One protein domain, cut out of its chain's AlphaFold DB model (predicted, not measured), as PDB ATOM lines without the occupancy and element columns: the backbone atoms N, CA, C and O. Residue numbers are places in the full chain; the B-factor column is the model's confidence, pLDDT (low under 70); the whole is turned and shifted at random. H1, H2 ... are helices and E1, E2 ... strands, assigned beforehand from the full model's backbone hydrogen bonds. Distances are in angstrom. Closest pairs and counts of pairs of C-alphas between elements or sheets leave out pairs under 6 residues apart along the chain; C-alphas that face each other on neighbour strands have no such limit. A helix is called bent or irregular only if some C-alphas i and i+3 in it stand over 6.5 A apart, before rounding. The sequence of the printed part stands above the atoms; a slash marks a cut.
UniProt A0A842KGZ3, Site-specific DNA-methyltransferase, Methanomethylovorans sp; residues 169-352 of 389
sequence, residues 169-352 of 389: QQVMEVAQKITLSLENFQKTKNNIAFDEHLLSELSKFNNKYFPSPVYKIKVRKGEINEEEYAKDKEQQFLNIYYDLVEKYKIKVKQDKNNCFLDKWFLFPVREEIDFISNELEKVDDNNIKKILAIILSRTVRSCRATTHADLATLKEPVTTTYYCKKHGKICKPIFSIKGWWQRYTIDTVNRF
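This is residues 169 to 352 of the 389 residues of the protein "Site-specific DNA-methyltransferase" of Methanomethylovorans sp (UniProt A0A842KGZ3). Two helical lobes stand end to end along the longest axis: in one, the small strand hairpin E1 and E2 packs on the helices H2 and H4, with the short H3 at the far tip; in the other, the helical hairpin H6 and H7 packs on H1 and H8, which run side by side. The links H1 to H2, H4 to H5, H7 to E1 and E2 to H8 run between the lobes, and the short H5 lies near the beginning of H6. The printed part has 184 residues, with eight named helices and two named strands in the order H1 H2 H3 H4 H5 H6 H7 E1 E2 H8; the sheet E1 - E2 is antiparallel and the class is mostly helix. The whole is compact, with a radius of gyration of the C-alphas of 18.4 A, yet elongated in outline, spanning 60 by 37 by 30 A.

Look first at the sheet: E1 is residues 322 to 324, with C-alpha 322 at (5.343, 36.021, -2.375), and E2 is residues 329 to 331. Near it are H2, residues 191 to 209, 25.9 A long, and the longest helix, H4, residues 226 to 247, which runs 31.3 A from C-alpha 226 at (-3.365, 35.013, -12.473). Between these two in the chain comes H3, residues 214 to 220, 10.2 A. In the other lobe, H1 is residues 169 to 186, 25.6 A, beginning at C-alpha 169 at (0.900, 60.886, 29.072). H6 is residues 267 to 281, 21.4 A, and H7 is residues 286 to 302, 24.3 A. H8, residues 338 to 352, runs 21.2 A to C-alpha 352 at (-8.204, 55.502, 25.387). H5 is the short helix of residues 260 to 264.

Begin at the hairpin E1 and E2, antiparallel at 125 degrees, where N 322 and O 331 are 2.9 A apart and N 331 and O 322 are 2.8 A apart, both within hydrogen-bond range. Move from E1 to H4 and you find their closest C-alphas, Ala 230 and Tyr 323, 6.1 A apart; for H2 and E2 they are Asn 206 and Lys 329, at 6.2 A. H2 and H4 touch, closest at the C-alphas of Phe 194 and Leu 244, 6.9 A, at a shallow tilt of 31 degrees, opposite ways. H4 has a kink of 28 degrees near residue 236; it is neither bent nor irregular, but only just: C-alphas 236 and 239 are 6.0 A apart. H3 touches no helix but is near H4, with the C-alphas of Val 219 and Glu 226 closest at 5.9 A. In the other lobe, H6 and H7 form a helical hairpin at a shallow tilt of 11 degrees; their closest C-alphas, Leu 280 and Lys 289, are 6.1 A apart. H7 and H8 touch at the C-alphas of Thr 299 and Trp 341, 5.4 A, at a steep tilt of 53 degrees. H1 and H8 touch at a shallow tilt of 4 degrees, opposite ways, closest at the C-alphas of Ala 175 and Thr 345, 7.2 A. H1 touches H6 with residues 178 to 182 alone, closest at the C-alphas of Ile 178 and Glu 279, 6.5 A. H5 is close to H6 but not clearly touching, at the C-alphas of Leu 261 and Arg 270, 7.6 A. Among the pairs that are apart are H1 and H4. Every O i to N i+4 pair is within hydrogen-bond range in H1, H2, H3, H5, H6, H7 and H8; in H4, 16 of 18 are.

The two C-alphas farthest apart, Glu 223 and Asp 284, are 60.7 A apart, while those of Gln 169 and Phe 352 are 11.2 A apart. The printed part has no cut. The links H4 to H5, 12 residues, and H7 to E1, 19 residues, are long. The mean pLDDT of the printed part is 95.3, and no printed residue is under 70.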
ATOM      1  N   GLN A 169      -0.361  60.178  29.264       97.25
ATOM      2  CA  GLN A 169       0.900  60.886  29.072       97.25
ATOM      3  C   GLN A 169       2.089  59.994  29.445       97.25
ATOM      4  O   GLN A 169       2.967  59.786  28.610       97.25
ATOM      5  N   GLN A 170       2.071  59.385  30.634       97.81
ATOM      6  CA  GLN A 170       3.143  58.483  31.066       97.81
ATOM      7  C   GLN A 170       3.265  57.251  30.160       97.81
ATOM      8  O   GLN A 170       4.374  56.857  29.801       97.81
ATOM      9  N   VAL A 171       2.144  56.670  29.713       98.06
ATOM     10  CA  VAL A 171       2.159  55.559  28.738       98.06
ATOM     11  C   VAL A 171       2.897  55.966  27.461       98.06
ATOM     12  O   VAL A 171       3.725  55.206  26.956       98.06
ATOM     13  N   MET A 172       2.620  57.165  26.939       98.06
ATOM     14  CA  MET A 172       3.288  57.685  25.746       98.06
ATOM     15  C   MET A 172       4.779  57.939  25.976       98.06
ATOM     16  O   MET A 172       5.578  57.564  25.122       98.06
ATOM     17  N   GLU A 173       5.159  58.533  27.105       98.25
ATOM     18  CA  GLU A 173       6.558  58.807  27.457       98.25
ATOM     19  C   GLU A 173       7.381  57.511  27.543       98.25
ATOM     20  O   GLU A 173       8.433  57.390  26.907       98.25
ATOM     21  N   VAL A 174       6.871  56.493  28.247       98.50
ATOM     22  CA  VAL A 174       7.542  55.187  28.355       98.50
ATOM     23  C   VAL A 174       7.604  54.491  26.993       98.50
ATOM     24  O   VAL A 174       8.663  53.995  26.602       98.50
ATOM     25  N   ALA A 175       6.516  54.498  26.216       98.50
ATOM     26  CA  ALA A 175       6.512  53.906  24.880       98.50
ATOM     27  C   ALA A 175       7.508  54.592  23.929       98.50
ATOM     28  O   ALA A 175       8.160  53.920  23.125       98.50
ATOM     29  N   GLN A 176       7.645  55.919  24.009       98.38
ATOM     30  CA  GLN A 176       8.620  56.687  23.232       98.38
ATOM     31  C   GLN A 176      10.052  56.344  23.640       98.38
ATOM     32  O   GLN A 176      10.876  56.101  22.760       98.38
ATOM     33  N   LYS A 177      10.337  56.225  24.942       98.50
ATOM     34  CA  LYS A 177      11.650  55.785  25.436       98.50
ATOM     35  C   LYS A 177      12.037  54.414  24.873       98.50
ATOM     36  O   LYS A 177      13.114  54.278  24.301       98.50
ATOM     37  N   ILE A 178      11.136  53.432  24.941       98.62
ATOM     38  CA  ILE A 178      11.359  52.089  24.371       98.62
ATOM     39  C   ILE A 178      11.542  52.154  22.851       98.62
ATOM     40  O   ILE A 178      12.381  51.455  22.287       98.62
ATOM     41  N   THR A 179      10.787  53.020  22.175       98.56
ATOM     42  CA  THR A 179      10.929  53.233  20.729       98.56
ATOM     43  C   THR A 179      12.319  53.767  20.378       98.56
ATOM     44  O   THR A 179      12.933  53.260  19.446       98.56
ATOM     45  N   LEU A 180      12.849  54.732  21.136       98.25
ATOM     46  CA  LEU A 180      14.209  55.252  20.950       98.25
ATOM     47  C   LEU A 180      15.272  54.177  21.233       98.25
ATOM     48  O   LEU A 180      16.243  54.056  20.483       98.25
ATOM     49  N   SER A 181      15.077  53.356  22.271       98.19
ATOM     50  CA  SER A 181      15.926  52.188  22.541       98.19
ATOM     51  C   SER A 181      15.945  51.222  21.348       98.19
ATOM     52  O   SER A 181      17.019  50.806  20.912       98.19
ATOM     53  N   LEU A 182      14.778  50.917  20.766       98.00
ATOM     54  CA  LEU A 182      14.659  50.052  19.587       98.00
ATOM     55  C   LEU A 182      15.352  50.661  18.362       98.00
ATOM     56  O   LEU A 182      16.033  49.958  17.625       98.00
ATOM     57  N   GLU A 183      15.217  51.968  18.147       96.88
ATOM     58  CA  GLU A 183      15.904  52.666  17.057       96.88
ATOM     59  C   GLU A 183      17.424  52.578  17.186       96.88
ATOM     60  O   GLU A 183      18.120  52.341  16.198       96.88
ATOM     61  N   ASN A 184      17.950  52.725  18.401       97.06
ATOM     62  CA  ASN A 184      19.377  52.554  18.652       97.06
ATOM     63  C   ASN A 184      19.825  51.102  18.454       97.06
ATOM     64  O   ASN A 184      20.872  50.878  17.849       97.06
ATOM     65  N   PHE A 185      19.020  50.127  18.878       96.38
ATOM     66  CA  PHE A 185      19.270  48.710  18.609       96.38
ATOM     67  C   PHE A 185      19.374  48.433  17.099       96.38
ATOM     68  O   PHE A 185      20.329  47.802  16.643       96.38
ATOM     69  N   GLN A 186      18.455  48.990  16.307       95.69
ATOM     70  CA  GLN A 186      18.408  48.819  14.852       95.69
ATOM     71  C   GLN A 186      19.608  49.413  14.105       95.69
ATOM     72  O   GLN A 186      19.988  48.875  13.070       95.69
ATOM     73  N   LYS A 187      20.249  50.474  14.619       93.38
ATOM     74  CA  LYS A 187      21.445  51.074  13.984       93.38
ATOM     75  C   LYS A 187      22.608  50.092  13.835       93.38
ATOM     76  O   LYS A 187      23.454  50.274  12.969       93.38
ATOM     77  N   THR A 188      22.652  49.059  14.675       89.19
ATOM     78  CA  THR A 188      23.691  48.019  14.635       89.19
ATOM     79  C   THR A 188      23.382  46.892  13.644       89.19
ATOM     80  O   THR A 188      24.169  45.957  13.504       89.19
ATOM     81  N   LYS A 189      22.227  46.944  12.971       93.56
ATOM     82  CA  LYS A 189      21.680  45.844  12.181       93.56
ATOM     83  C   LYS A 189      21.541  46.235  10.709       93.56
ATOM     84  O   LYS A 189      21.134  47.340  10.366       93.56
ATOM     85  N   ASN A 190      21.803  45.279   9.818       95.44
ATOM     86  CA  ASN A 190      21.682  45.484   8.368       95.44
ATOM     87  C   ASN A 190      20.242  45.335   7.846       95.44
ATOM     88  O   ASN A 190      19.982  45.657   6.686       95.44
ATOM     89  N   ASN A 191      19.306  44.835   8.666       94.31
ATOM     90  CA  ASN A 191      17.936  44.528   8.241       94.31
ATOM     91  C   ASN A 191      17.174  45.768   7.764       94.31
ATOM     92  O   ASN A 191      16.365  45.636   6.853       94.31
ATOM     93  N   ILE A 192      17.445  46.954   8.317       94.50
ATOM     94  CA  ILE A 192      16.780  48.194   7.892       94.50
ATOM     95  C   ILE A 192      17.210  48.591   6.477       94.50
ATOM     96  O   ILE A 192      16.364  48.722   5.597       94.50
ATOM     97  N   ALA A 193      18.520  48.684   6.229       96.56
ATOM     98  CA  ALA A 193      19.050  49.020   4.906       96.56
ATOM     99  C   ALA A 193      18.676  47.965   3.845       96.56
ATOM    100  O   ALA A 193      18.383  48.302   2.697       96.56
ATOM    101  N   PHE A 194      18.644  46.686   4.236       97.75
ATOM    102  CA  PHE A 194      18.122  45.610   3.398       97.75
ATOM    103  C   PHE A 194      16.641  45.818   3.057       97.75
ATOM    104  O   PHE A 194      16.267  45.720   1.889       97.75
ATOM    105  N   ASP A 195      15.798  46.115   4.052       96.31
ATOM    106  CA  ASP A 195      14.353  46.241   3.854       96.31
ATOM    107  C   ASP A 195      13.998  47.423   2.947       96.31
ATOM    108  O   ASP A 195      13.126  47.305   2.084       96.31
ATOM    109  N   GLU A 196      14.707  48.544   3.096       96.69
ATOM    110  CA  GLU A 196      14.572  49.726   2.239       96.69
ATOM    111  C   GLU A 196      14.951  49.424   0.784       96.69
ATOM    112  O   GLU A 196      14.206  49.765  -0.141       96.69
ATOM    113  N   HIS A 197      16.067  48.725   0.564       98.25
ATOM    114  CA  HIS A 197      16.488  48.332  -0.780       98.25
ATOM    115  C   HIS A 197      15.503  47.329  -1.399       98.25
ATOM    116  O   HIS A 197      15.055  47.517  -2.532       98.25
ATOM    117  N   LEU A 198      15.073  46.320  -0.637       98.25
ATOM    118  CA  LEU A 198      14.074  45.348  -1.074       98.25
ATOM    119  C   LEU A 198      12.748  46.025  -1.457       98.25
ATOM    120  O   LEU A 198      12.138  45.664  -2.464       98.25
ATOM    121  N   LEU A 199      12.298  47.024  -0.690       97.50
ATOM    122  CA  LEU A 199      11.108  47.820  -1.017       97.50
ATOM    123  C   LEU A 199      11.267  48.609  -2.318       97.50
ATOM    124  O   LEU A 199      10.313  48.683  -3.098       97.50
ATOM    125  N   SER A 200      12.447  49.181  -2.561       98.25
ATOM    126  CA  SER A 200      12.756  49.900  -3.800       98.25
ATOM    127  C   SER A 200      12.660  48.976  -5.018       98.25
ATOM    128  O   SER A 200      11.933  49.278  -5.970       98.25
ATOM    129  N   GLU A 201      13.285  47.798  -4.954       98.44
ATOM    130  CA  GLU A 201      13.231  46.810  -6.037       98.44
ATOM    131  C   GLU A 201      11.819  46.249  -6.238       98.44
ATOM    132  O   GLU A 201      11.335  46.168  -7.369       98.44
ATOM    133  N   LEU A 202      11.089  45.966  -5.153       98.00
ATOM    134  CA  LEU A 202       9.677  45.580  -5.228       98.00
ATOM    135  C   LEU A 202       8.821  46.654  -5.894       98.00
ATOM    136  O   LEU A 202       7.891  46.319  -6.626       98.00
ATOM    137  N   SER A 203       9.080  47.933  -5.623       97.69
ATOM    138  CA  SER A 203       8.342  49.040  -6.234       97.69
ATOM    139  C   SER A 203       8.562  49.063  -7.746       97.69
ATOM    140  O   SER A 203       7.594  49.022  -8.509       97.69
ATOM    141  N   LYS A 204       9.825  49.020  -8.189       98.19
ATOM    142  CA  LYS A 204      10.191  48.970  -9.615       98.19
ATOM    143  C   LYS A 204       9.568  47.758 -10.311       98.19
ATOM    144  O   LYS A 204       8.913  47.902 -11.345       98.19
ATOM    145  N   PHE A 205       9.711  46.576  -9.714       98.19
ATOM    146  CA  PHE A 205       9.208  45.324 -10.269       98.19
ATOM    147  C   PHE A 205       7.677  45.306 -10.358       98.19
ATOM    148  O   PHE A 205       7.112  44.991 -11.405       98.19
ATOM    149  N   ASN A 206       6.987  45.708  -9.288       97.75
ATOM    150  CA  ASN A 206       5.527  45.728  -9.266       97.75
ATOM    151  C   ASN A 206       4.936  46.779 -10.207       97.75
ATOM    152  O   ASN A 206       3.904  46.515 -10.813       97.75
ATOM    153  N   ASN A 207       5.577  47.937 -10.380       96.50
ATOM    154  CA  ASN A 207       5.111  48.932 -11.350       96.50
ATOM    155  C   ASN A 207       5.191  48.406 -12.788       96.50
ATOM    156  O   ASN A 207       4.319  48.711 -13.598       96.50
ATOM    157  N   LYS A 208       6.202  47.583 -13.091       97.38
ATOM    158  CA  LYS A 208       6.385  46.976 -14.412       97.38
ATOM    159  C   LYS A 208       5.421  45.814 -14.669       97.38
ATOM    160  O   LYS A 208       4.793  45.771 -15.722       97.38
ATOM    161  N   TYR A 209       5.313  44.871 -13.732       97.19
ATOM    162  CA  TYR A 209       4.611  43.596 -13.961       97.19
ATOM    163  C   TYR A 209       3.210  43.526 -13.343       97.19
ATOM    164  O   TYR A 209       2.360  42.779 -13.817       97.19
ATOM    165  N   PHE A 210       2.930  44.343 -12.328       96.06
ATOM    166  CA  PHE A 210       1.641  44.390 -11.632       96.06
ATOM    167  C   PHE A 210       1.042  45.811 -11.585       96.06
ATOM    168  O   PHE A 210       0.606  46.258 -10.516       96.06
ATOM    169  N   PRO A 211       0.995  46.556 -12.712       94.06
ATOM    170  CA  PRO A 211       0.480  47.920 -12.714       94.06
ATOM    171  C   PRO A 211      -0.995  47.938 -12.299       94.06
ATOM    172  O   PRO A 211      -1.859  47.340 -12.944       94.06
ATOM    173  N   SER A 212      -1.305  48.640 -11.211       86.25
ATOM    174  CA  SER A 212      -2.679  48.805 -10.730       86.25
ATOM    175  C   SER A 212      -3.310  50.046 -11.379       86.25
ATOM    176  O   SER A 212      -2.664  51.091 -11.387       86.25
ATOM    177  N   PRO A 213      -4.561  49.991 -11.880       88.19
ATOM    178  CA  PRO A 213      -5.487  48.856 -11.835       88.19
ATOM    179  C   PRO A 213      -5.401  47.905 -13.044       88.19
ATOM    180  O   PRO A 213      -6.084  46.883 -13.037       88.19
ATOM    181  N   VAL A 214      -4.592  48.219 -14.062       90.56
ATOM    182  CA  VAL A 214      -4.561  47.526 -15.367       90.56
ATOM    183  C   VAL A 214      -4.416  46.011 -15.223       90.56
ATOM    184  O   VAL A 214      -5.260  45.272 -15.724       90.56
ATOM    185  N   TYR A 215      -3.411  45.543 -14.483       92.25
ATOM    186  CA  TYR A 215      -3.177  44.119 -14.230       92.25
ATOM    187  C   TYR A 215      -4.420  43.426 -13.646       92.25
ATOM    188  O   TYR A 215      -4.863  42.391 -14.139       92.25
ATOM    189  N   LYS A 216      -5.050  44.044 -12.638       89.81
ATOM    190  CA  LYS A 216      -6.232  43.490 -11.956       89.81
ATOM    191  C   LYS A 216      -7.443  43.393 -12.881       89.81
ATOM    192  O   LYS A 216      -8.262  42.495 -12.711       89.81
ATOM    193  N   ILE A 217      -7.577  44.322 -13.827       88.38
ATOM    194  CA  ILE A 217      -8.646  44.298 -14.831       88.38
ATOM    195  C   ILE A 217      -8.412  43.150 -15.818       88.38
ATOM    196  O   ILE A 217      -9.339  42.384 -16.065       88.38
ATOM    197  N   LYS A 218      -7.181  42.989 -16.324       91.75
ATOM    198  CA  LYS A 218      -6.822  41.905 -17.253       91.75
ATOM    199  C   LYS A 218      -7.070  40.520 -16.655       91.75
ATOM    200  O   LYS A 218      -7.687  39.681 -17.300       91.75
ATOM    201  N   VAL A 219      -6.690  40.321 -15.390       91.69
ATOM    202  CA  VAL A 219      -6.985  39.085 -14.644       91.69
ATOM    203  C   VAL A 219      -8.489  38.795 -14.604       91.69
ATOM    204  O   VAL A 219      -8.912  37.680 -14.887       91.69
ATOM    205  N   ARG A 220      -9.334  39.791 -14.305       88.12
ATOM    206  CA  ARG A 220     -10.794  39.582 -14.234       88.12
ATOM    207  C   ARG A 220     -11.440  39.270 -15.573       88.12
ATOM    208  O   ARG A 220     -12.461  38.596 -15.594       88.12
ATOM    209  N   LYS A 221     -10.872  39.784 -16.662       90.00
ATOM    210  CA  LYS A 221     -11.320  39.481 -18.022       90.00
ATOM    211  C   LYS A 221     -10.817  38.125 -18.531       90.00
ATOM    212  O   LYS A 221     -11.169  37.747 -19.638       90.00
ATOM    213  N   GLY A 222      -9.984  37.423 -17.758       92.62
ATOM    214  CA  GLY A 222      -9.343  36.181 -18.192       92.62
ATOM    215  C   GLY A 222      -8.221  36.385 -19.216       92.62
ATOM    216  O   GLY A 222      -7.706  35.410 -19.743       92.62
ATOM    217  N   GLU A 223      -7.809  37.630 -19.483       95.69
ATOM    218  CA  GLU A 223      -6.700  37.945 -20.402       95.69
ATOM    219  C   GLU A 223      -5.335  37.538 -19.815       95.69
ATOM    220  O   GLU A 223      -4.362  37.372 -20.546       95.69
ATOM    221  N   ILE A 224      -5.248  37.417 -18.487       94.56
ATOM    222  CA  ILE A 224      -4.077  36.912 -17.763       94.56
ATOM    223  C   ILE A 224      -4.541  35.776 -16.856       94.56
ATOM    224  O   ILE A 224      -5.395  35.989 -15.991       94.56
ATOM    225  N   ASN A 225      -3.921  34.604 -16.996       95.88
ATOM    226  CA  ASN A 225      -4.000  33.557 -15.985       95.88
ATOM    227  C   ASN A 225      -3.222  34.015 -14.739       95.88
ATOM    228  O   ASN A 225      -1.991  34.045 -14.745       95.88
ATOM    229  N   GLU A 226      -3.946  34.427 -13.691       94.88
ATOM    230  CA  GLU A 226      -3.365  35.013 -12.473       94.88
ATOM    231  C   GLU A 226      -2.340  34.085 -11.819       94.88
ATOM    232  O   GLU A 226      -1.290  34.557 -11.396       94.88
ATOM    233  N   GLU A 227      -2.631  32.786 -11.739       94.56
ATOM    234  CA  GLU A 227      -1.798  31.822 -11.023       94.56
ATOM    235  C   GLU A 227      -0.466  31.585 -11.739       94.56
ATOM    236  O   GLU A 227       0.600  31.707 -11.131       94.56
ATOM    237  N   GLU A 228      -0.522  31.317 -13.042       96.25
ATOM    238  CA  GLU A 228       0.663  31.082 -13.868       96.25
ATOM    239  C   GLU A 228       1.545  32.334 -13.948       96.25
ATOM    240  O   GLU A 228       2.750  32.273 -13.692       96.25
ATOM    241  N   TYR A 229       0.932  33.493 -14.213       96.75
ATOM    242  CA  TYR A 229       1.648  34.764 -14.308       96.75
ATOM    243  C   TYR A 229       2.293  35.158 -12.976       96.75
ATOM    244  O   TYR A 229       3.449  35.582 -12.939       96.75
ATOM    245  N   ALA A 230       1.562  35.017 -11.866       95.69
ATOM    246  CA  ALA A 230       2.091  35.312 -10.541       95.69
ATOM    247  C   ALA A 230       3.282  34.415 -10.198       95.69
ATOM    248  O   ALA A 230       4.291  34.928  -9.716       95.69
ATOM    249  N   LYS A 231       3.187  33.110 -10.481       95.94
ATOM    250  CA  LYS A 231       4.246  32.140 -10.190       95.94
ATOM    251  C   LYS A 231       5.527  32.441 -10.969       95.94
ATOM    252  O   LYS A 231       6.597  32.449 -10.368       95.94
ATOM    253  N   ASP A 232       5.424  32.744 -12.264       96.94
ATOM    254  CA  ASP A 232       6.570  33.164 -13.085       96.94
ATOM    255  C   ASP A 232       7.247  34.415 -12.500       96.94
ATOM    256  O   ASP A 232       8.447  34.426 -12.223       96.94
ATOM    257  N   LYS A 233       6.468  35.469 -12.230       97.50
ATOM    258  CA  LYS A 233       7.017  36.732 -11.712       97.50
ATOM    259  C   LYS A 233       7.552  36.629 -10.290       97.50
ATOM    260  O   LYS A 233       8.507  37.329  -9.958       97.50
ATOM    261  N   GLU A 234       6.982  35.763  -9.464       96.00
ATOM    262  CA  GLU A 234       7.508  35.471  -8.135       96.00
ATOM    263  C   GLU A 234       8.898  34.831  -8.218       96.00
ATOM    264  O   GLU A 234       9.806  35.304  -7.542       96.00
ATOM    265  N   GLN A 235       9.099  33.846  -9.103       96.19
ATOM    266  CA  GLN A 235      10.414  33.224  -9.316       96.19
ATOM    267  C   GLN A 235      11.448  34.220  -9.855       96.19
ATOM    268  O   GLN A 235      12.582  34.249  -9.385       96.19
ATOM    269  N   GLN A 236      11.052  35.096 -10.784       96.50
ATOM    270  CA  GLN A 236      11.946  36.142 -11.296       96.50
ATOM    271  C   GLN A 236      12.400  37.111 -10.196       96.50
ATOM    272  O   GLN A 236      13.571  37.483 -10.144       96.50
ATOM    273  N   PHE A 237      11.489  37.519  -9.305       98.12
ATOM    274  CA  PHE A 237      11.839  38.409  -8.199       98.12
ATOM    275  C   PHE A 237      12.648  37.700  -7.105       98.12
ATOM    276  O   PHE A 237      13.442  38.334  -6.411       98.12
ATOM    277  N   LEU A 238      12.467  36.387  -6.950       97.06
ATOM    278  CA  LEU A 238      13.129  35.605  -5.913       97.06
ATOM    279  C   LEU A 238      14.662  35.645  -6.033       97.06
ATOM    280  O   LEU A 238      15.341  35.702  -5.011       97.06
ATOM    281  N   ASN A 239      15.200  35.709  -7.254       96.44
ATOM    282  CA  ASN A 239      16.638  35.888  -7.486       96.44
ATOM    283  C   ASN A 239      17.139  37.222  -6.908       96.44
ATOM    284  O   ASN A 239      18.061  37.235  -6.100       96.44
ATOM    285  N   ILE A 240      16.444  38.326  -7.214       97.69
ATOM    286  CA  ILE A 240      16.753  39.660  -6.667       97.69
ATOM    287  C   ILE A 240      16.703  39.631  -5.136       97.69
ATOM    288  O   ILE A 240      17.548  40.214  -4.461       97.69
ATOM    289  N   TYR A 241      15.707  38.944  -4.571       98.31
ATOM    290  CA  TYR A 241      15.586  38.793  -3.127       98.31
ATOM    291  C   TYR A 241      16.806  38.084  -2.518       98.31
ATOM    292  O   TYR A 241      17.347  38.583  -1.530       98.31
ATOM    293  N   TYR A 242      17.257  36.961  -3.086       98.25
ATOM    294  CA  TYR A 242      18.409  36.227  -2.554       98.25
ATOM    295  C   TYR A 242      19.728  36.987  -2.716       98.25
ATOM    296  O   TYR A 242      20.495  37.036  -1.755       98.25
ATOM    297  N   ASP A 243      19.936  37.675  -3.843       98.19
ATOM    298  CA  ASP A 243      21.106  38.539  -4.048       98.19
ATOM    299  C   ASP A 243      21.186  39.632  -2.969       98.19
ATOM    300  O   ASP A 243      22.252  39.938  -2.430       98.19
ATOM    301  N   LEU A 244      20.039  40.216  -2.598       98.31
ATOM    302  CA  LEU A 244      19.965  41.190  -1.511       98.31
ATOM    303  C   LEU A 244      20.212  40.543  -0.141       98.31
ATOM    304  O   LEU A 244      20.904  41.130   0.691       98.31
ATOM    305  N   VAL A 245      19.672  39.349   0.114       98.25
ATOM    306  CA  VAL A 245      19.914  38.631   1.378       98.25
ATOM    307  C   VAL A 245      21.409  38.368   1.565       98.25
ATOM    308  O   VAL A 245      21.933  38.623   2.652       98.25
ATOM    309  N   GLU A 246      22.102  37.939   0.511       98.06
ATOM    310  CA  GLU A 246      23.547  37.709   0.524       98.06
ATOM    311  C   GLU A 246      24.329  39.019   0.690       98.06
ATOM    312  O   GLU A 246      25.143  39.142   1.609       98.06
ATOM    313  N   LYS A 247      24.018  40.044  -0.118       98.19
ATOM    314  CA  LYS A 247      24.673  41.363  -0.076       98.19
ATOM    315  C   LYS A 247      24.663  41.988   1.318       98.19
ATOM    316  O   LYS A 247      25.672  42.539   1.756       98.19
ATOM    317  N   TYR A 248      23.524  41.931   2.007       98.00
ATOM    318  CA  TYR A 248      23.360  42.518   3.342       98.00
ATOM    319  C   TYR A 248      23.646  41.525   4.479       98.00
ATOM    320  O   TYR A 248      23.584  41.910   5.652       98.00
ATOM    321  N   LYS A 249      23.990  40.271   4.147       97.56
ATOM    322  CA  LYS A 249      24.263  39.173   5.087       97.56
ATOM    323  C   LYS A 249      23.113  38.956   6.077       97.56
ATOM    324  O   LYS A 249      23.319  38.847   7.286       97.56
ATOM    325  N   ILE A 250      21.880  38.938   5.571       97.50
ATOM    326  CA  ILE A 250      20.685  38.805   6.408       97.50
ATOM    327  C   ILE A 250      20.475  37.346   6.797       97.50
ATOM    328  O   ILE A 250      20.145  36.497   5.972       97.50
ATOM    329  N   LYS A 251      20.562  37.060   8.096       96.94
ATOM    330  CA  LYS A 251      20.028  35.817   8.649       96.94
ATOM    331  C   LYS A 251      18.502  35.900   8.632       96.94
ATOM    332  O   LYS A 251      17.928  36.711   9.348       96.94
ATOM    333  N   VAL A 252      17.841  35.107   7.786       96.25
ATOM    334  CA  VAL A 252      16.372  35.145   7.621       96.25
ATOM    335  C   VAL A 252      15.665  34.207   8.601       96.25
ATOM    336  O   VAL A 252      14.681  34.594   9.231       96.25
ATOM    337  N   LYS A 253      16.152  32.969   8.727       95.44
ATOM    338  CA  LYS A 253      15.532  31.906   9.531       95.44
ATOM    339  C   LYS A 253      16.184  31.792  10.909       95.44
ATOM    340  O   LYS A 253      17.351  32.139  11.085       95.44
ATOM    341  N   GLN A 254      15.412  31.289  11.865       93.94
ATOM    342  CA  GLN A 254      15.915  30.861  13.169       93.94
ATOM    343  C   GLN A 254      16.787  29.609  13.030       93.94
ATOM    344  O   GLN A 254      16.626  28.846  12.078       93.94
ATOM    345  N   ASP A 255      17.658  29.364  14.011       91.81
ATOM    346  CA  ASP A 255      18.466  28.132  14.058       91.81
ATOM    347  C   ASP A 255      17.640  26.908  14.478       91.81
ATOM    348  O   ASP A 255      17.994  25.771  14.180       91.81
ATOM    349  N   LYS A 256      16.542  27.143  15.203       89.94
ATOM    350  CA  LYS A 256      15.646  26.117  15.750       89.94
ATOM    351  C   LYS A 256      14.221  26.363  15.268       89.94
ATOM    352  O   LYS A 256      13.897  27.457  14.823       89.94
ATOM    353  N   ASN A 257      13.367  25.349  15.376       89.06
ATOM    354  CA  ASN A 257      11.946  25.428  15.021       89.06
ATOM    355  C   ASN A 257      11.077  24.733  16.085       89.06
ATOM    356  O   ASN A 257      10.147  23.993  15.767       89.06
ATOM    357  N   ASN A 258      11.441  24.902  17.359       91.00
ATOM    358  CA  ASN A 258      10.898  24.091  18.450       91.00
ATOM    359  C   ASN A 258       9.642  24.713  19.064       91.00
ATOM    360  O   ASN A 258       8.786  23.990  19.568       91.00
ATOM    361  N   CYS A 259       9.521  26.043  19.034       92.56
ATOM    362  CA  CYS A 259       8.354  26.742  19.556       92.56
ATOM    363  C   CYS A 259       7.616  27.549  18.482       92.56
ATOM    364  O   CYS A 259       8.108  27.794  17.380       92.56
ATOM    365  N   PHE A 260       6.413  28.015  18.833       92.38
ATOM    366  CA  PHE A 260       5.609  28.869  17.959       92.38
ATOM    367  C   PHE A 260       6.382  30.115  17.499       92.38
ATOM    368  O   PHE A 260       6.312  30.489  16.329       92.38
ATOM    369  N   LEU A 261       7.126  30.756  18.406       91.56
ATOM    370  CA  LEU A 261       7.890  31.954  18.075       91.56
ATOM    371  C   LEU A 261       9.073  31.652  17.141       91.56
ATOM    372  O   LEU A 261       9.433  32.501  16.331       91.56
ATOM    373  N   ASP A 262       9.643  30.449  17.205       91.06
ATOM    374  CA  ASP A 262      10.731  30.052  16.310       91.06
ATOM    375  C   ASP A 262      10.214  29.804  14.885       91.06
ATOM    376  O   ASP A 262      10.852  30.172  13.901       91.06
ATOM    377  N   LYS A 263       9.010  29.222  14.777       93.44
ATOM    378  CA  LYS A 263       8.377  28.899  13.494       93.44
ATOM    379  C   LYS A 263       7.877  30.133  12.746       93.44
ATOM    380  O   LYS A 263       7.974  30.207  11.523       93.44
ATOM    381  N   TRP A 264       7.268  31.073  13.467       95.75
ATOM    382  CA  TRP A 264       6.429  32.115  12.867       95.75
ATOM    383  C   TRP A 264       7.084  33.489  12.772       95.75
ATOM    384  O   TRP A 264       6.397  34.439  12.399       95.75
ATOM    385  N   PHE A 265       8.374  33.630  13.071       96.69
ATOM    386  CA  PHE A 265       9.063  34.918  13.008       96.69
ATOM    387  C   PHE A 265      10.431  34.802  12.354       96.69
ATOM    388  O   PHE A 265      11.237  33.937  12.701       96.69
ATOM    389  N   LEU A 266      10.708  35.726  11.433       97.06
ATOM    390  CA  LEU A 266      12.047  35.874  10.873       97.06
ATOM    391  C   LEU A 266      13.028  36.270  11.973       97.06
ATOM    392  O   LEU A 266      12.650  36.936  12.938       97.06
ATOM    393  N   PHE A 267      14.292  35.899  11.799       97.31
ATOM    394  CA  PHE A 267      15.337  36.158  12.786       97.31
ATOM    395  C   PHE A 267      15.425  37.634  13.214       97.31
ATOM    396  O   PHE A 267      15.302  37.880  14.414       97.31
ATOM    397  N   PRO A 268      15.469  38.631  12.304       97.19
ATOM    398  CA  PRO A 268      15.555  40.037  12.709       97.19
ATOM    399  C   PRO A 268      14.313  40.510  13.474       97.19
ATOM    400  O   PRO A 268      14.402  41.308  14.399       97.19
ATOM    401  N   VAL A 269      13.137  39.982  13.118       97.75
ATOM    402  CA  VAL A 269      11.883  40.294  13.814       97.75
ATOM    403  C   VAL A 269      11.889  39.718  15.223       97.75
ATOM    404  O   VAL A 269      11.464  40.397  16.152       97.75
ATOM    405  N   ARG A 270      12.368  38.482  15.396       97.06
ATOM    406  CA  ARG A 270      12.455  37.857  16.717       97.06
ATOM    407  C   ARG A 270      13.404  38.616  17.636       97.06
ATOM    408  O   ARG A 270      13.028  38.873  18.771       97.06
ATOM    409  N   GLU A 271      14.559  39.035  17.122       97.06
ATOM    410  CA  GLU A 271      15.501  39.861  17.882       97.06
ATOM    411  C   GLU A 271      14.848  41.157  18.389       97.06
ATOM    412  O   GLU A 271      15.011  41.516  19.552       97.06
ATOM    413  N   GLU A 272      14.066  41.845  17.549       98.06
ATOM    414  CA  GLU A 272      13.360  43.063  17.967       98.06
ATOM    415  C   GLU A 272      12.237  42.780  18.984       98.06
ATOM    416  O   GLU A 272      12.013  43.589  19.887       98.06
ATOM    417  N   ILE A 273      11.536  41.644  18.872       98.12
ATOM    418  CA  ILE A 273      10.503  41.234  19.841       98.12
ATOM    419  C   ILE A 273      11.133  40.973  21.208       98.12
ATOM    420  O   ILE A 273      10.644  41.501  22.207       98.12
ATOM    421  N   ASP A 274      12.212  40.189  21.245       97.56
ATOM    422  CA  ASP A 274      12.925  39.866  22.482       97.56
ATOM    423  C   ASP A 274      13.520  41.141  23.103       97.56
ATOM    424  O   ASP A 274      13.417  41.352  24.311       97.56
ATOM    425  N   PHE A 275      14.048  42.054  22.276       98.25
ATOM    426  CA  PHE A 275      14.532  43.357  22.728       98.25
ATOM    427  C   PHE A 275      13.438  44.181  23.421       98.25
ATOM    428  O   PHE A 275      13.640  44.621  24.552       98.25
ATOM    429  N   ILE A 276      12.270  44.373  22.787       98.38
ATOM    430  CA  ILE A 276      11.173  45.122  23.425       98.38
ATOM    431  C   ILE A 276      10.690  44.391  24.680       98.38
ATOM    432  O   ILE A 276      10.449  45.050  25.686       98.38
ATOM    433  N   SER A 277      10.572  43.060  24.656       98.12
ATOM    434  CA  SER A 277      10.164  42.283  25.834       98.12
ATOM    435  C   SER A 277      11.074  42.566  27.034       98.12
ATOM    436  O   SER A 277      10.576  42.877  28.113       98.12
ATOM    437  N   ASN A 278      12.392  42.576  26.823       98.38
ATOM    438  CA  ASN A 278      13.371  42.903  27.862       98.38
ATOM    439  C   ASN A 278      13.274  44.367  28.327       98.38
ATOM    440  O   ASN A 278      13.488  44.661  29.500       98.38
ATOM    441  N   GLU A 279      12.953  45.312  27.436       98.44
ATOM    442  CA  GLU A 279      12.701  46.704  27.834       98.44
ATOM    443  C   GLU A 279      11.417  46.843  28.672       98.44
ATOM    444  O   GLU A 279      11.379  47.664  29.587       98.44
ATOM    445  N   LEU A 280      10.383  46.031  28.414       97.75
ATOM    446  CA  LEU A 280       9.145  46.027  29.206       97.75
ATOM    447  C   LEU A 280       9.350  45.501  30.624       97.75
ATOM    448  O   LEU A 280       8.700  45.984  31.551       97.75
ATOM    449  N   GLU A 281      10.255  44.544  30.820       96.81
ATOM    450  CA  GLU A 281      10.575  44.029  32.154       96.81
ATOM    451  C   GLU A 281      11.106  45.130  33.079       96.81
ATOM    452  O   GLU A 281      10.747  45.148  34.258       96.81
ATOM    453  N   LYS A 282      11.844  46.100  32.517       97.31
ATOM    454  CA  LYS A 282      12.437  47.259  33.207       97.31
ATOM    455  C   LYS A 282      11.444  48.379  33.538       97.31
ATOM    456  O   LYS A 282      11.841  49.384  34.117       97.31
ATOM    457  N   VAL A 283      10.184  48.269  33.118       97.44
ATOM    458  CA  VAL A 283       9.153  49.262  33.451       97.44
ATOM    459  C   VAL A 283       8.677  49.017  34.883       97.44
ATOM    460  O   VAL A 283       8.186  47.932  35.184       97.44
ATOM    461  N   ASP A 284       8.792  50.006  35.764       95.50
ATOM    462  CA  ASP A 284       8.394  49.842  37.173       95.50
ATOM    463  C   ASP A 284       6.868  49.820  37.346       95.50
ATOM    464  O   ASP A 284       6.319  48.989  38.071       95.50
ATOM    465  N   ASP A 285       6.161  50.696  36.628       96.69
ATOM    466  CA  ASP A 285       4.705  50.790  36.696       96.69
ATOM    467  C   ASP A 285       4.038  49.573  36.028       96.69
ATOM    468  O   ASP A 285       4.088  49.377  34.807       96.69
ATOM    469  N   ASN A 286       3.376  48.747  36.840       94.88
ATOM    470  CA  ASN A 286       2.715  47.529  36.379       94.88
ATOM    471  C   ASN A 286       1.500  47.803  35.471       94.88
ATOM    472  O   ASN A 286       1.185  46.980  34.610       94.88
ATOM    473  N   ASN A 287       0.807  48.934  35.637       95.31
ATOM    474  CA  ASN A 287      -0.302  49.325  34.768       95.31
ATOM    475  C   ASN A 287       0.225  49.642  33.360       95.31
ATOM    476  O   ASN A 287      -0.209  49.037  32.376       95.31
ATOM    477  N   ILE A 288       1.255  50.488  33.278       97.88
ATOM    478  CA  ILE A 288       1.922  50.833  32.018       97.88
ATOM    479  C   ILE A 288       2.517  49.577  31.370       97.88
ATOM    480  O   ILE A 288       2.324  49.354  30.172       97.88
ATOM    481  N   LYS A 289       3.168  48.704  32.150       97.88
ATOM    482  CA  LYS A 289       3.722  47.432  31.660       97.88
ATOM    483  C   LYS A 289       2.658  46.562  30.984       97.88
ATOM    484  O   LYS A 289       2.901  46.071  29.882       97.88
ATOM    485  N   LYS A 290       1.468  46.411  31.581       97.81
ATOM    486  CA  LYS A 290       0.349  45.648  30.989       97.81
ATOM    487  C   LYS A 290      -0.131  46.254  29.669       97.81
ATOM    488  O   LYS A 290      -0.312  45.523  28.695       97.81
ATOM    489  N   ILE A 291      -0.299  47.578  29.605       98.38
ATOM    490  CA  ILE A 291      -0.709  48.275  28.374       98.38
ATOM    491  C   ILE A 291       0.305  48.020  27.256       98.38
ATOM    492  O   ILE A 291      -0.057  47.618  26.147       98.38
ATOM    493  N   LEU A 292       1.589  48.219  27.552       98.50
ATOM    494  CA  LEU A 292       2.664  48.034  26.585       98.50
ATOM    495  C   LEU A 292       2.829  46.564  26.175       98.50
ATOM    496  O   LEU A 292       3.093  46.292  25.005       98.50
ATOM    497  N   ALA A 293       2.589  45.614  27.081       98.31
ATOM    498  CA  ALA A 293       2.553  44.188  26.762       98.31
ATOM    499  C   ALA A 293       1.405  43.840  25.797       98.31
ATOM    500  O   ALA A 293       1.601  43.055  24.868       98.31
ATOM    501  N   ILE A 294       0.225  44.458  25.938       98.19
ATOM    502  CA  ILE A 294      -0.885  44.295  24.982       98.19
ATOM    503  C   ILE A 294      -0.514  44.877  23.610       98.19
ATOM    504  O   ILE A 294      -0.764  44.238  22.579       98.19
ATOM    505  N   ILE A 295       0.117  46.056  23.583       98.50
ATOM    506  CA  ILE A 295       0.618  46.680  22.350       98.50
ATOM    507  C   ILE A 295       1.662  45.774  21.685       98.50
ATOM    508  O   ILE A 295       1.572  45.520  20.478       98.50
ATOM    509  N   LEU A 296       2.612  45.230  22.453       98.44
ATOM    510  CA  LEU A 296       3.612  44.289  21.954       98.44
ATOM    511  C   LEU A 296       2.943  43.016  21.431       98.44
ATOM    512  O   LEU A 296       3.217  42.619  20.306       98.44
ATOM    513  N   SER A 297       2.000  42.421  22.162       96.94
ATOM    514  CA  SER A 297       1.270  41.227  21.714       96.94
ATOM    515  C   SER A 297       0.560  41.458  20.374       96.94
ATOM    516  O   SER A 297       0.669  40.649  19.443       96.94
ATOM    517  N   ARG A 298      -0.112  42.607  20.213       96.56
ATOM    518  CA  ARG A 298      -0.738  42.983  18.936       96.56
ATOM    519  C   ARG A 298       0.303  43.198  17.834       96.56
ATOM    520  O   ARG A 298       0.061  42.811  16.690       96.56
ATOM    521  N   THR A 299       1.450  43.780  18.173       97.75
ATOM    522  CA  THR A 299       2.589  43.989  17.269       97.75
ATOM    523  C   THR A 299       3.142  42.656  16.771       97.75
ATOM    524  O   THR A 299       3.177  42.421  15.562       97.75
ATOM    525  N   VAL A 300       3.474  41.750  17.692       96.31
ATOM    526  CA  VAL A 300       3.948  40.382  17.448       96.31
ATOM    527  C   VAL A 300       2.966  39.640  16.548       96.31
ATOM    528  O   VAL A 300       3.354  39.078  15.528       96.31
ATOM    529  N   ARG A 301       1.661  39.697  16.834       94.19
ATOM    530  CA  ARG A 301       0.641  39.074  15.978       94.19
ATOM    531  C   ARG A 301       0.724  39.536  14.517       94.19
ATOM    532  O   ARG A 301       0.569  38.707  13.621       94.19
ATOM    533  N   SER A 302       0.936  40.827  14.278       94.75
ATOM    534  CA  SER A 302       0.986  41.409  12.931       94.75
ATOM    535  C   SER A 302       2.320  41.216  12.219       94.75
ATOM    536  O   SER A 302       2.371  41.374  11.003       94.75
ATOM    537  N   CYS A 303       3.374  40.851  12.953       95.88
ATOM    538  CA  CYS A 303       4.719  40.634  12.419       95.88
ATOM    539  C   CYS A 303       5.031  39.163  12.112       95.88
ATOM    540  O   CYS A 303       6.170  38.838  11.784       95.88
ATOM    541  N   ARG A 304       4.038  38.270  12.209       95.56
ATOM    542  CA  ARG A 304       4.203  36.854  11.862       95.56
ATOM    543  C   ARG A 304       4.616  36.701  10.398       95.56
ATOM    544  O   ARG A 304       4.088  37.383   9.519       95.56
ATOM    545  N   ALA A 305       5.505  35.751  10.143       94.56
ATOM    546  CA  ALA A 305       5.961  35.314   8.831       94.56
ATOM    547  C   ALA A 305       4.828  34.578   8.100       94.56
ATOM    548  O   ALA A 305       4.812  33.360   8.011       94.56
ATOM    549  N   THR A 306       3.825  35.310   7.630       93.19
ATOM    550  CA  THR A 306       2.657  34.765   6.930       93.19
ATOM    551  C   THR A 306       2.205  35.735   5.844       93.19
ATOM    552  O   THR A 306       2.568  36.914   5.841       93.19
ATOM    553  N   THR A 307       1.376  35.257   4.919       90.12
ATOM    554  CA  THR A 307       0.751  36.136   3.930       90.12
ATOM    555  C   THR A 307      -0.217  37.119   4.599       90.12
ATOM    556  O   THR A 307      -0.777  36.860   5.669       90.12
ATOM    557  N   HIS A 308      -0.509  38.229   3.917       83.75
ATOM    558  CA  HIS A 308      -1.542  39.182   4.345       83.75
ATOM    559  C   HIS A 308      -2.948  38.566   4.482       83.75
ATOM    560  O   HIS A 308      -3.804  39.173   5.129       83.75
ATOM    561  N   ALA A 309      -3.213  37.423   3.840       81.31
ATOM    562  CA  ALA A 309      -4.504  36.739   3.892       81.31
ATOM    563  C   ALA A 309      -4.600  35.770   5.083       81.31
ATOM    564  O   ALA A 309      -5.678  35.602   5.647       81.31
ATOM    565  N   ASP A 310      -3.475  35.191   5.506       83.56
ATOM    566  CA  ASP A 310      -3.452  34.067   6.447       83.56
ATOM    567  C   ASP A 310      -3.122  34.470   7.898       83.56
ATOM    568  O   ASP A 310      -2.947  33.608   8.754       83.56
ATOM    569  N   LEU A 311      -3.106  35.767   8.237       79.62
ATOM    570  CA  LEU A 311      -2.854  36.256   9.611       79.62
ATOM    571  C   LEU A 311      -3.783  35.644  10.684       79.62
ATOM    572  O   LEU A 311      -3.457  35.661  11.875       79.62
ATOM    573  N   ALA A 312      -4.962  35.147  10.292       76.12
ATOM    574  CA  ALA A 312      -5.942  34.545  11.196       76.12
ATOM    575  C   ALA A 312      -5.889  33.009  11.264       76.12
ATOM    576  O   ALA A 312      -6.307  32.452  12.284       76.12
ATOM    577  N   THR A 313      -5.427  32.350  10.204       81.94
ATOM    578  CA  THR A 313      -5.462  30.889  10.027       81.94
ATOM    579  C   THR A 313      -4.090  30.251  10.167       81.94
ATOM    580  O   THR A 313      -4.037  29.155  10.700       81.94
ATOM    581  N   LEU A 314      -3.018  30.956   9.781       85.06
ATOM    582  CA  LEU A 314      -1.626  30.496   9.791       85.06
ATOM    583  C   LEU A 314      -1.460  29.125   9.114       85.06
ATOM    584  O   LEU A 314      -1.597  28.087   9.749       85.06
ATOM    585  N   LYS A 315      -1.157  29.132   7.812       87.50
ATOM    586  CA  LYS A 315      -0.924  27.905   7.036       87.50
ATOM    587  C   LYS A 315       0.534  27.473   7.131       87.50
ATOM    588  O   LYS A 315       0.868  26.619   7.939       87.50
ATOM    589  N   GLU A 316       1.401  28.157   6.388       89.62
ATOM    590  CA  GLU A 316       2.841  27.912   6.381       89.62
ATOM    591  C   GLU A 316       3.637  29.208   6.579       89.62
ATOM    592  O   GLU A 316       3.186  30.272   6.130       89.62
ATOM    593  N   PRO A 317       4.810  29.147   7.240       92.50
ATOM    594  CA  PRO A 317       5.681  30.299   7.386       92.50
ATOM    595  C   PRO A 317       6.214  30.807   6.046       92.50
ATOM    596  O   PRO A 317       6.793  30.063   5.256       92.50
ATOM    597  N   VAL A 318       6.081  32.109   5.819       94.12
ATOM    598  CA  VAL A 318       6.552  32.785   4.609       94.12
ATOM    599  C   VAL A 318       7.844  33.527   4.915       94.12
ATOM    600  O   VAL A 318       7.844  34.533   5.625       94.12
ATOM    601  N   THR A 319       8.951  33.017   4.374       95.25
ATOM    602  CA  THR A 319      10.302  33.551   4.630       95.25
ATOM    603  C   THR A 319      10.876  34.358   3.471       95.25
ATOM    604  O   THR A 319      11.813  35.120   3.677       95.25
ATOM    605  N   THR A 320      10.269  34.266   2.291       96.56
ATOM    606  CA  THR A 320      10.681  34.945   1.058       96.56
ATOM    607  C   THR A 320       9.563  35.843   0.537       96.56
ATOM    608  O   THR A 320       8.455  35.866   1.080       96.56
ATOM    609  N   THR A 321       9.831  36.603  -0.524       96.75
ATOM    610  CA  THR A 321       8.768  37.300  -1.256       96.75
ATOM    611  C   THR A 321       7.726  36.337  -1.810       96.75
ATOM    612  O   THR A 321       8.051  35.197  -2.117       96.75
ATOM    613  N   TYR A 322       6.490  36.817  -1.942       95.75
ATOM    614  CA  TYR A 322       5.343  36.021  -2.375       95.75
ATOM    615  C   TYR A 322       4.328  36.868  -3.138       95.75
ATOM    616  O   TYR A 322       4.164  38.067  -2.865       95.75
ATOM    617  N   TYR A 323       3.576  36.254  -4.044       95.69
ATOM    618  CA  TYR A 323       2.423  36.903  -4.648       95.69
ATOM    619  C   TYR A 323       1.273  37.070  -3.645       95.69
ATOM    620  O   TYR A 323       0.755  36.119  -3.060       95.69
ATOM    621  N   CYS A 324       0.823  38.309  -3.449       93.31
ATOM    622  CA  CYS A 324      -0.278  38.619  -2.547       93.31
ATOM    623  C   CYS A 324      -1.561  38.889  -3.332       93.31
ATOM    624  O   CYS A 324      -1.779  40.011  -3.792       93.31
ATOM    625  N   LYS A 325      -2.467  37.906  -3.390       89.12
ATOM    626  CA  LYS A 325      -3.772  38.030  -4.067       89.12
ATOM    627  C   LYS A 325      -4.594  39.235  -3.598       89.12
ATOM    628  O   LYS A 325      -5.229  39.916  -4.398       89.12
ATOM    629  N   LYS A 326      -4.536  39.565  -2.300       86.38
ATOM    630  CA  LYS A 326      -5.216  40.747  -1.736       86.38
ATOM    631  C   LYS A 326      -4.758  42.046  -2.406       86.38
ATOM    632  O   LYS A 326      -5.583  42.908  -2.691       86.38
ATOM    633  N   HIS A 327      -3.454  42.204  -2.628       89.50
ATOM    634  CA  HIS A 327      -2.890  43.415  -3.229       89.50
ATOM    635  C   HIS A 327      -2.744  43.317  -4.754       89.50
ATOM    636  O   HIS A 327      -2.684  44.359  -5.411       89.50
ATOM    637  N   GLY A 328      -2.741  42.101  -5.302       92.44
ATOM    638  CA  GLY A 328      -2.537  41.793  -6.714       92.44
ATOM    639  C   GLY A 328      -1.112  42.076  -7.187       92.44
ATOM    640  O   GLY A 328      -0.959  42.642  -8.261       92.44
ATOM    641  N   LYS A 329      -0.098  41.796  -6.354       95.19
ATOM    642  CA  LYS A 329       1.323  42.103  -6.615       95.19
ATOM    643  C   LYS A 329       2.263  41.285  -5.720       95.19
ATOM    644  O   LYS A 329       1.800  40.725  -4.721       95.19
ATOM    645  N   ILE A 330       3.568  41.292  -6.004       97.44
ATOM    646  CA  ILE A 330       4.579  40.685  -5.122       97.44
ATOM    647  C   ILE A 330       4.721  41.515  -3.844       97.44
ATOM    648  O   ILE A 330       4.806  42.747  -3.870       97.44
ATOM    649  N   CYS A 331       4.714  40.829  -2.711       96.81
ATOM    650  CA  CYS A 331       4.900  41.379  -1.378       96.81
ATOM    651  C   CYS A 331       6.082  40.687  -0.691       96.81
ATOM    652  O   CYS A 331       6.527  39.621  -1.111       96.81
ATOM    653  N   LYS A 332       6.572  41.292   0.392       95.94
ATOM    654  CA  LYS A 332       7.628  40.736   1.245       95.94
ATOM    655  C   LYS A 332       7.103  40.371   2.633       95.94
ATOM    656  O   LYS A 332       6.073  40.918   3.050       95.94
ATOM    657  N   PRO A 333       7.812  39.497   3.363       95.44
ATOM    658  CA  PRO A 333       7.624  39.361   4.795       95.44
ATOM    659  C   PRO A 333       8.123  40.618   5.529       95.44
ATOM    660  O   PRO A 333       8.644  41.572   4.940       95.44
ATOM    661  N   ILE A 334       7.898  40.643   6.838       95.50
ATOM    662  CA  ILE A 334       8.280  41.758   7.702       95.50
ATOM    663  C   ILE A 334       9.691  41.503   8.238       95.50
ATOM    664  O   ILE A 334       9.971  40.406   8.706       95.50
ATOM    665  N   PHE A 335      10.550  42.524   8.184       97.00
ATOM    666  CA  PHE A 335      11.929  42.481   8.694       97.00
ATOM    667  C   PHE A 335      12.158  43.388   9.909       97.00
ATOM    668  O   PHE A 335      13.258  43.402  10.453       97.00
ATOM    669  N   SER A 336      11.131  44.127  10.341       97.12
ATOM    670  CA  SER A 336      11.148  44.948  11.552       97.12
ATOM    671  C   SER A 336       9.736  45.141  12.114       97.12
ATOM    672  O   SER A 336       8.772  45.314  11.364       97.12
ATOM    673  N   ILE A 337       9.611  45.158  13.440       98.00
ATOM    674  CA  ILE A 337       8.360  45.391  14.166       98.00
ATOM    675  C   ILE A 337       8.083  46.871  14.435       98.00
ATOM    676  O   ILE A 337       6.935  47.220  14.722       98.00
ATOM    677  N   LYS A 338       9.094  47.746  14.324       97.62
ATOM    678  CA  LYS A 338       9.034  49.163  14.732       97.62
ATOM    679  C   LYS A 338       7.787  49.886  14.218       97.62
ATOM    680  O   LYS A 338       7.071  50.522  14.989       97.62
ATOM    681  N   GLY A 339       7.488  49.754  12.925       97.25
ATOM    682  CA  GLY A 339       6.339  50.431  12.317       97.25
ATOM    683  C   GLY A 339       4.986  49.962  12.865       97.25
ATOM    684  O   GLY A 339       4.046  50.752  12.953       97.25
ATOM    685  N   TRP A 340       4.866  48.688  13.254       98.19
ATOM    686  CA  TRP A 340       3.658  48.158  13.891       98.19
ATOM    687  C   TRP A 340       3.569  48.553  15.359       98.19
ATOM    688  O   TRP A 340       2.497  48.983  15.782       98.19
ATOM    689  N   TRP A 341       4.687  48.484  16.084       98.56
ATOM    690  CA  TRP A 341       4.807  48.958  17.461       98.56
ATOM    691  C   TRP A 341       4.324  50.407  17.586       98.56
ATOM    692  O   TRP A 341       3.328  50.669  18.254       98.56
ATOM    693  N   GLN A 342       4.928  51.333  16.836       98.44
ATOM    694  CA  GLN A 342       4.565  52.755  16.863       98.44
ATOM    695  C   GLN A 342       3.095  52.987  16.485       98.44
ATOM    696  O   GLN A 342       2.381  53.739  17.152       98.44
ATOM    697  N   ARG A 343       2.612  52.312  15.432       98.19
ATOM    698  CA  ARG A 343       1.215  52.425  14.989       98.19
ATOM    699  C   ARG A 343       0.242  51.973  16.072       98.19
ATOM    700  O   ARG A 343      -0.780  52.626  16.266       98.19
ATOM    701  N   TYR A 344       0.523  50.860  16.743       98.44
ATOM    702  CA  TYR A 344      -0.360  50.321  17.772       98.44
ATOM    703  C   TYR A 344      -0.267  51.077  19.091       98.44
ATOM    704  O   TYR A 344      -1.292  51.185  19.760       98.44
ATOM    705  N   THR A 345       0.874  51.685  19.413       98.44
ATOM    706  CA  THR A 345       0.983  52.658  20.508       98.44
ATOM    707  C   THR A 345       0.052  53.847  20.274       98.44
ATOM    708  O   THR A 345      -0.804  54.136  21.109       98.44
ATOM    709  N   ILE A 346       0.147  54.489  19.103       98.19
ATOM    710  CA  ILE A 346      -0.677  55.661  18.764       98.19
ATOM    711  C   ILE A 346      -2.168  55.294  18.703       98.19
ATOM    712  O   ILE A 346      -3.002  56.004  19.261       98.19
ATOM    713  N   ASP A 347      -2.519  54.179  18.048       97.50
ATOM    714  CA  ASP A 347      -3.906  53.692  17.968       97.50
ATOM    715  C   ASP A 347      -4.485  53.411  19.363       97.50
ATOM    716  O   ASP A 347      -5.609  53.814  19.644       97.50
ATOM    717  N   THR A 348      -3.715  52.780  20.254       97.94
ATOM    718  CA  THR A 348      -4.144  52.478  21.633       97.94
ATOM    719  C   THR A 348      -4.422  53.752  22.424       97.94
ATOM    720  O   THR A 348      -5.497  53.901  22.999       97.94
ATOM    721  N   VAL A 349      -3.502  54.714  22.381       97.56
ATOM    722  CA  VAL A 349      -3.640  55.996  23.084       97.56
ATOM    723  C   VAL A 349      -4.825  56.810  22.570       97.56
ATOM    724  O   VAL A 349      -5.579  57.368  23.366       97.56
ATOM    725  N   ASN A 350      -5.044  56.851  21.255       97.50
ATOM    726  CA  ASN A 350      -6.207  57.535  20.689       97.50
ATOM    727  C   ASN A 350      -7.524  56.878  21.118       97.50
ATOM    728  O   ASN A 350      -8.489  57.582  21.408       97.50
ATOM    729  N   ARG A 351      -7.554  55.544  21.210       96.88
ATOM    730  CA  ARG A 351      -8.730  54.787  21.659       96.88
ATOM    731  C   ARG A 351      -9.031  54.990  23.140       96.88
ATOM    732  O   ARG A 351     -10.203  55.087  23.484       96.88
ATOM    733  N   PHE A 352      -8.008  55.106  23.990       97.56
ATOM    734  CA  PHE A 352      -8.204  55.502  25.387       97.56
ATOM    735  C   PHE A 352      -8.813  56.899  25.488       97.56
ATOM    736  O   PHE A 352      -9.840  57.058  26.134       97.56
TER     737      PHE A 352